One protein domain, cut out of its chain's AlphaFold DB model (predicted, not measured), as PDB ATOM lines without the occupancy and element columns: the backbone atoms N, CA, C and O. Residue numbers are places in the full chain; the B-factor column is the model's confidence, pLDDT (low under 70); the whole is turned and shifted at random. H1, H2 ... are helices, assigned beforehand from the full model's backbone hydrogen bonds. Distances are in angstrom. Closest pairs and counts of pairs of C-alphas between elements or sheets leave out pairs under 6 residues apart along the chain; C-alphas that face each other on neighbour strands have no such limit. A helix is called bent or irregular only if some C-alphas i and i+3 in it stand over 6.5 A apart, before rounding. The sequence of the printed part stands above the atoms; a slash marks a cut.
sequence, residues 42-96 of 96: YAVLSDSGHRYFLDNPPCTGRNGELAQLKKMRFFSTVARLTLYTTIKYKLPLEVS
ATOM      1  N   TYR A  42      18.708  -9.279 -17.414       79.94
ATOM      2  CA  TYR A  42      19.410  -7.988 -17.430       79.94
ATOM      3  C   TYR A  42      20.105  -7.694 -18.768       79.94
ATOM      4  O   TYR A  42      20.225  -6.534 -19.159       79.94
ATOM      5  N   ALA A  43      20.518  -8.737 -19.495       83.81
ATOM      6  CA  ALA A  43      21.073  -8.608 -20.838       83.81
ATOM      7  C   ALA A  43      20.085  -7.943 -21.813       83.81
ATOM      8  O   ALA A  43      20.481  -7.053 -22.553       83.81
ATOM      9  N   VAL A  44      18.793  -8.289 -21.747       86.75
ATOM     10  CA  VAL A  44      17.759  -7.709 -22.621       86.75
ATOM     11  C   VAL A  44      17.598  -6.217 -22.361       86.75
ATOM     12  O   VAL A  44      17.552  -5.437 -23.309       86.75
ATOM     13  N   LEU A  45      17.578  -5.803 -21.090       84.94
ATOM     14  CA  LEU A  45      17.528  -4.385 -20.723       84.94
ATOM     15  C   LEU A  45      18.759  -3.634 -21.238       84.94
ATOM     16  O   LEU A  45      18.635  -2.550 -21.806       84.94
ATOM     17  N   SER A  46      19.942  -4.232 -21.091       85.75
ATOM     18  CA  SER A  46      21.171  -3.625 -21.588       85.75
ATOM     19  C   SER A  46      21.203  -3.483 -23.099       85.75
ATOM     20  O   SER A  46      21.640  -2.449 -23.600       85.75
ATOM     21  N   ASP A  47      20.853  -4.540 -23.822       88.44
ATOM     22  CA  ASP A  47      20.949  -4.559 -25.275       88.44
ATOM     23  C   ASP A  47      19.888  -3.643 -25.883       88.44
ATOM     24  O   ASP A  47      20.182  -2.925 -26.839       88.44
ATOM     25  N   SER A  48      18.696  -3.593 -25.280       88.12
ATOM     26  CA  SER A  48      17.636  -2.659 -25.675       88.12
ATOM     27  C   SER A  48      18.063  -1.212 -25.447       88.12
ATOM     28  O   SER A  48      17.965  -0.401 -26.363       88.12
ATOM     29  N   GLY A  49      18.612  -0.894 -24.268       86.44
ATOM     30  CA  GLY A  49      19.125   0.448 -23.985       86.44
ATOM     31  C   GLY A  49      20.279   0.834 -24.912       86.44
ATOM     32  O   GLY A  49      20.286   1.925 -25.472       86.44
ATOM     33  N   HIS A  50      21.233  -0.075 -25.135       87.00
ATOM     34  CA  HIS A  50      22.355   0.178 -26.039       87.00
ATOM     35  C   HIS A  50      21.890   0.446 -27.471       87.00
ATOM     36  O   HIS A  50      22.378   1.389 -28.084       87.00
ATOM     37  N   ARG A  51      20.939  -0.345 -27.983       89.94
ATOM     38  CA  ARG A  51      20.359  -0.155 -29.317       89.94
ATOM     39  C   ARG A  51      19.613   1.172 -29.416       89.94
ATOM     40  O   ARG A  51      19.880   1.940 -30.327       89.94
ATOM     41  N   TYR A  52      18.776   1.486 -28.427       89.44
ATOM     42  CA  TYR A  52      18.031   2.743 -28.395       89.44
ATOM     43  C   TYR A  52      18.948   3.965 -28.487       89.44
ATOM     44  O   TYR A  52      18.697   4.846 -29.299       89.44
ATOM     45  N   PHE A  53      20.019   4.014 -27.691       85.50
ATOM     46  CA  PHE A  53      20.959   5.140 -27.703       85.50
ATOM     47  C   PHE A  53      21.936   5.118 -28.885       85.50
ATOM     48  O   PHE A  53      22.572   6.132 -29.156       85.50
ATOM     49  N   LEU A  54      22.096   3.981 -29.567       85.88
ATOM     50  CA  LEU A  54      22.816   3.922 -30.838       85.88
ATOM     51  C   LEU A  54      21.985   4.587 -31.941       85.88
ATOM     52  O   LEU A  54      22.513   5.393 -32.701       85.88
ATOM     53  N   ASP A  55      20.692   4.269 -31.980       87.94
ATOM     54  CA  ASP A  55      19.744   4.810 -32.957       87.94
ATOM     55  C   ASP A  55      19.351   6.263 -32.622       87.94
ATOM     56  O   ASP A  55      19.053   7.053 -33.514       87.94
ATOM     57  N   ASN A  56      19.392   6.633 -31.337       85.94
ATOM     58  CA  ASN A  56      19.068   7.960 -30.809       85.94
ATOM     59  C   ASN A  56      20.242   8.499 -29.969       85.94
ATOM     60  O   ASN A  56      20.159   8.545 -28.734       85.94
ATOM     61  N   PRO A  57      21.365   8.867 -30.609       82.50
ATOM     62  CA  PRO A  57      22.550   9.327 -29.902       82.50
ATOM     63  C   PRO A  57      22.271  10.641 -29.155       82.50
ATOM     64  O   PRO A  57      21.778  11.599 -29.754       82.50
ATOM     65  N   PRO A  58      22.597  10.732 -27.853       73.50
ATOM     66  CA  PRO A  58      22.384  11.957 -27.098       73.50
ATOM     67  C   PRO A  58      23.349  13.055 -27.563       73.50
ATOM     68  O   PRO A  58      24.569  12.857 -27.626       73.50
ATOM     69  N   CYS A  59      22.814  14.244 -27.833       69.25
ATOM     70  CA  CYS A  59      23.605  15.439 -28.116       69.25
ATOM     71  C   CYS A  59      24.293  15.892 -26.824       69.25
ATOM     72  O   CYS A  59      23.634  16.391 -25.915       69.25
ATOM     73  N   THR A  60      25.604  15.680 -26.713       66.06
ATOM     74  CA  THR A  60      26.349  15.956 -25.466       66.06
ATOM     75  C   THR A  60      27.273  17.171 -25.595       66.06
ATOM     76  O   THR A  60      27.676  17.755 -24.590       66.06
ATOM     77  N   GLY A  61      27.585  17.608 -26.819       64.38
ATOM     78  CA  GLY A  61      28.440  18.772 -27.053       64.38
ATOM     79  C   GLY A  61      27.680  20.102 -27.105       64.38
ATOM     80  O   GLY A  61      26.590  20.186 -27.667       64.38
ATOM     81  N   ARG A  62      28.330  21.183 -26.644       66.56
ATOM     82  CA  ARG A  62      27.904  22.587 -26.862       66.56
ATOM     83  C   ARG A  62      27.709  22.932 -28.352       66.56
ATOM     84  O   ARG A  62      27.001  23.879 -28.666       66.56
ATOM     85  N   ASN A  63      28.313  22.132 -29.235       68.12
ATOM     86  CA  ASN A  63      28.309  22.277 -30.692       68.12
ATOM     87  C   ASN A  63      27.404  21.247 -31.404       68.12
ATOM     88  O   ASN A  63      27.504  21.092 -32.616       68.12
ATOM     89  N   GLY A  64      26.561  20.505 -30.673       65.81
ATOM     90  CA  GLY A  64      25.697  19.472 -31.262       65.81
ATOM     91  C   GLY A  64      26.420  18.173 -31.637       65.81
ATOM     92  O   GLY A  64      25.859  17.351 -32.357       65.81
ATOM     93  N   GLU A  65      27.650  17.963 -31.154       72.06
ATOM     94  CA  GLU A  65      28.365  16.706 -31.380       72.06
ATOM     95  C   GLU A  65      27.639  15.529 -30.713       72.06
ATOM     96  O   GLU A  65      27.252  15.582 -29.534       72.06
ATOM     97  N   LEU A  66      27.468  14.461 -31.495       66.81
ATOM     98  CA  LEU A  66      26.873  13.209 -31.051       66.81
ATOM     99  C   LEU A  66      27.836  12.487 -30.110       66.81
ATOM    100  O   LEU A  66      29.011  12.290 -30.428       66.81
ATOM    101  N   ALA A  67      27.335  12.061 -28.952       71.12
ATOM    102  CA  ALA A  67      28.133  11.273 -28.029       71.12
ATOM    103  C   ALA A  67      28.544   9.937 -28.664       71.12
ATOM    104  O   ALA A  67      27.699   9.173 -29.133       71.12
ATOM    105  N   GLN A  68      29.836   9.604 -28.611       70.56
ATOM    106  CA  GLN A  68      30.281   8.248 -28.922       70.56
ATOM    107  C   GLN A  68      29.796   7.290 -27.831       70.56
ATOM    108  O   GLN A  68      30.350   7.228 -26.729       70.56
ATOM    109  N   LEU A  69      28.753   6.520 -28.141       71.88
ATOM    110  CA  LEU A  69      28.202   5.556 -27.205       71.88
ATOM    111  C   LEU A  69      29.083   4.303 -27.144       71.88
ATOM    112  O   LEU A  69      29.060   3.439 -28.021       71.88
ATOM    113  N   LYS A  70      29.854   4.162 -26.065       74.81
ATOM    114  CA  LYS A  70      30.571   2.917 -25.778       74.81
ATOM    115  C   LYS A  70      29.609   1.890 -25.182       74.81
ATOM    116  O   LYS A  70      28.854   2.214 -24.268       74.81
ATOM    117  N   LYS A  71      29.672   0.635 -25.648       74.69
ATOM    118  CA  LYS A  71      28.861  -0.465 -25.096       74.69
ATOM    119  C   LYS A  71      29.029  -0.557 -23.574       74.69
ATOM    120  O   LYS A  71      30.158  -0.563 -23.068       74.69
ATOM    121  N   MET A  72      27.903  -0.635 -22.860       74.69
ATOM    122  CA  MET A  72      27.890  -0.739 -21.401       74.69
ATOM    123  C   MET A  72      28.585  -2.029 -20.956       74.69
ATOM    124  O   MET A  72      28.396  -3.095 -21.546       74.69
ATOM    125  N   ARG A  73      29.435  -1.928 -19.930       79.75
ATOM    126  CA  ARG A  73      30.196  -3.062 -19.401       79.75
ATOM    127  C   ARG A  73      29.563  -3.547 -18.106       79.75
ATOM    128  O   ARG A  73      29.490  -2.791 -17.143       79.75
ATOM    129  N   PHE A  74      29.205  -4.825 -18.073       81.00
ATOM    130  CA  PHE A  74      28.794  -5.502 -16.848       81.00
ATOM    131  C   PHE A  74      29.979  -6.178 -16.185       81.00
ATOM    132  O   PHE A  74      30.878  -6.702 -16.848       81.00
ATOM    133  N   PHE A  75      29.953  -6.179 -14.860       86.25
ATOM    134  CA  PHE A  75      30.919  -6.881 -14.037       86.25
ATOM    135  C   PHE A  75      30.179  -7.931 -13.227       86.25
ATOM    136  O   PHE A  75      29.153  -7.645 -12.622       86.25
ATOM    137  N   SER A  76      30.725  -9.142 -13.199       85.38
ATOM    138  CA  SER A  76      30.157 -10.259 -12.441       85.38
ATOM    139  C   SER A  76      30.288 -10.090 -10.923       85.38
ATOM    140  O   SER A  76      29.662 -10.823 -10.171       85.38
ATOM    141  N   THR A  77      31.126  -9.157 -10.461       91.56
ATOM    142  CA  THR A  77      31.442  -8.948  -9.041       91.56
ATOM    143  C   THR A  77      31.709  -7.478  -8.757       91.56
ATOM    144  O   THR A  77      32.340  -6.805  -9.581       91.56
ATOM    145  N   VAL A  78      31.374  -7.035  -7.544       92.19
ATOM    146  CA  VAL A  78      31.704  -5.690  -7.046       92.19
ATOM    147  C   VAL A  78      33.214  -5.441  -7.071       92.19
ATOM    148  O   VAL A  78      33.636  -4.390  -7.527       92.19
ATOM    149  N   ALA A  79      34.048  -6.422  -6.708       95.50
ATOM    150  CA  ALA A  79      35.507  -6.269  -6.735       95.50
ATOM    151  C   ALA A  79      36.045  -5.881  -8.129       95.50
ATOM    152  O   ALA A  79      36.824  -4.937  -8.255       95.50
ATOM    153  N   ARG A  80      35.591  -6.557  -9.195       93.81
ATOM    154  CA  ARG A  80      35.965  -6.212 -10.584       93.81
ATOM    155  C   ARG A  80      35.446  -4.839 -11.009       93.81
ATOM    156  O   ARG A  80      36.150  -4.145 -11.739       93.81
ATOM    157  N   LEU A  81      34.242  -4.463 -10.570       93.06
ATOM    158  CA  LEU A  81      33.698  -3.125 -10.802       93.06
ATOM    159  C   LEU A  81      34.594  -2.072 -10.141       93.06
ATOM    160  O   LEU A  81      35.073  -1.182 -10.834       93.06
ATOM    161  N   THR A  82      34.883  -2.220  -8.846       92.56
ATOM    162  CA  THR A  82      35.720  -1.296  -8.068       92.56
ATOM    163  C   THR A  82      37.131  -1.183  -8.632       92.56
ATOM    164  O   THR A  82      37.668  -0.084  -8.745       92.56
ATOM    165  N   LEU A  83      37.740  -2.300  -9.040       95.38
ATOM    166  CA  LEU A  83      39.059  -2.283  -9.669       95.38
ATOM    167  C   LEU A  83      39.038  -1.476 -10.974       95.38
ATOM    168  O   LEU A  83      39.887  -0.614 -11.193       95.38
ATOM    169  N   TYR A  84      38.045  -1.721 -11.832       93.25
ATOM    170  CA  TYR A  84      37.904  -0.993 -13.089       93.25
ATOM    171  C   TYR A  84      37.636   0.498 -12.873       93.25
ATOM    172  O   TYR A  84      38.238   1.321 -13.563       93.25
ATOM    173  N   THR A  85      36.755   0.859 -11.933       92.00
ATOM    174  CA  THR A  85      36.457   2.267 -11.651       92.00
ATOM    175  C   THR A  85      37.669   2.992 -11.078       92.00
ATOM    176  O   THR A  85      37.951   4.120 -11.482       92.00
ATOM    177  N   THR A  86      38.434   2.316 -10.219       94.31
ATOM    178  CA  THR A  86      39.670   2.850  -9.643       94.31
ATOM    179  C   THR A  86      40.700   3.135 -10.729       94.31
ATOM    180  O   THR A  86      41.185   4.255 -10.823       94.31
ATOM    181  N   ILE A  87      40.979   2.161 -11.602       94.12
ATOM    182  CA  ILE A  87      41.979   2.312 -12.671       94.12
ATOM    183  C   ILE A  87      41.559   3.365 -13.693       94.12
ATOM    184  O   ILE A  87      42.370   4.186 -14.108       94.12
ATOM    185  N   LYS A  88      40.302   3.329 -14.138       90.19
ATOM    186  CA  LYS A  88      39.878   4.124 -15.290       90.19
ATOM    187  C   LYS A  88      39.441   5.541 -14.937       90.19
ATOM    188  O   LYS A  88      39.548   6.417 -15.787       90.19
ATOM    189  N   TYR A  89      38.908   5.750 -13.735       89.88
ATOM    190  CA  TYR A  89      38.317   7.032 -13.348       89.88
ATOM    191  C   TYR A  89      38.979   7.630 -12.107       89.88
ATOM    192  O   TYR A  89      39.300   8.806 -12.138       89.88
ATOM    193  N   LYS A  90      39.239   6.857 -11.042       91.19
ATOM    194  CA  LYS A  90      39.804   7.414  -9.795       91.19
ATOM    195  C   LYS A  90      41.271   7.829  -9.946       91.19
ATOM    196  O   LYS A  90      41.616   8.959  -9.641       91.19
ATOM    197  N   LEU A  91      42.112   6.935 -10.466       92.12
ATOM    198  CA  LEU A  91      43.548   7.165 -10.646       92.12
ATOM    199  C   LEU A  91      43.853   8.399 -11.519       92.12
ATOM    200  O   LEU A  91      44.623   9.242 -11.076       92.12
ATOM    201  N   PRO A  92      43.237   8.580 -12.706       91.31
ATOM    202  CA  PRO A  92      43.466   9.779 -13.515       91.31
ATOM    203  C   PRO A  92      43.046  11.091 -12.843       91.31
ATOM    204  O   PRO A  92      43.601  12.132 -13.171       91.31
ATOM    205  N   LEU A  93      42.074  11.051 -11.925       88.81
ATOM    206  CA  LEU A  93      41.606  12.234 -11.195       88.81
ATOM    207  C   LEU A  93      42.526  12.615 -10.029       88.81
ATOM    208  O   LEU A  93      42.570  13.780  -9.664       88.81
ATOM    209  N   GLU A  94      43.241  11.654  -9.441       83.56
ATOM    210  CA  GLU A  94      44.181  11.901  -8.335       83.56
ATOM    211  C   GLU A  94      45.563  12.370  -8.816       83.56
ATOM    212  O   GLU A  94      46.354  12.875  -8.025       83.56
ATOM    213  N   VAL A  95      45.864  12.185 -10.103       79.94
ATOM    214  CA  VAL A  95      47.139  12.567 -10.739       79.94
ATOM    215  C   VAL A  95      47.021  13.901 -11.503       79.94
ATOM    216  O   VAL A  95      48.007  14.374 -12.064       79.94
ATOM    217  N   SER A  96      45.830  14.517 -11.522       54.38
ATOM    218  CA  SER A  96      45.562  15.818 -12.152       54.38
ATOM    219  C   SER A  96      45.567  16.962 -11.149       54.38
ATOM    220  O   SER A  96      45.795  18.094 -11.633       54.38
TER     221      SER A  96
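Overview. This is residues 42 to 96 of the 96 residues of an uncharacterized protein of Aegilops tauschii subsp. strangulata (UniProt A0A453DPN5). This is a flat, open Z of chain: H1 and H2 make its two bars, held well away from each other, and the long link between them turns back in a loop around residues 60 to 66 and then crosses as the diagonal to the start of H2. The two helices share no packed core, and the end of H2 with the last residues, 91 to 96, sticks out free. The printed part has 55 residues with two named helices, H1 then H2, and no named strand; its class is all helix. It is loose, with a radius of gyration of the C-alphas of 14.6 A, and spans 33 by 32 by 9 A.

Arrangement. Start at H1, residues 42 to 55, where every O i to N i+4 pair is within hydrogen-bond range. Go on through residues 56 to 77, which hold no named element, to H2, residues 78 to 94, where 10 of 13 such pairs are within range. H1 and H2 are apart, with no C-alpha of the one within 8 A of the other. Look near residue 86 for a kink of 36 degrees in H2. H2 is irregular, but only just: C-alphas 88 and 91 are 6.7 A apart.

Along the chain. Find C-alpha 42 at (19.410, -7.988, -17.430); from there H1 runs 20.1 A to C-alpha 55 at (19.744, 4.810, -32.957). H2 runs 21.6 A from C-alpha 78 to C-alpha 94 at (44.181, 11.901, -8.335).

Size, cuts and confidence. The two C-alphas farthest apart, those of Asn 63 and Thr 77, are 38.1 A apart, and both belong to the long link of 22 residues. The printed part has no cut and ends at Ser 96, the chain's last residue. In the B-factor column the mean pLDDT of the printed part is 82.7; look for values under 70 at residues 59 to 64, 66 and 96 of this predicted model.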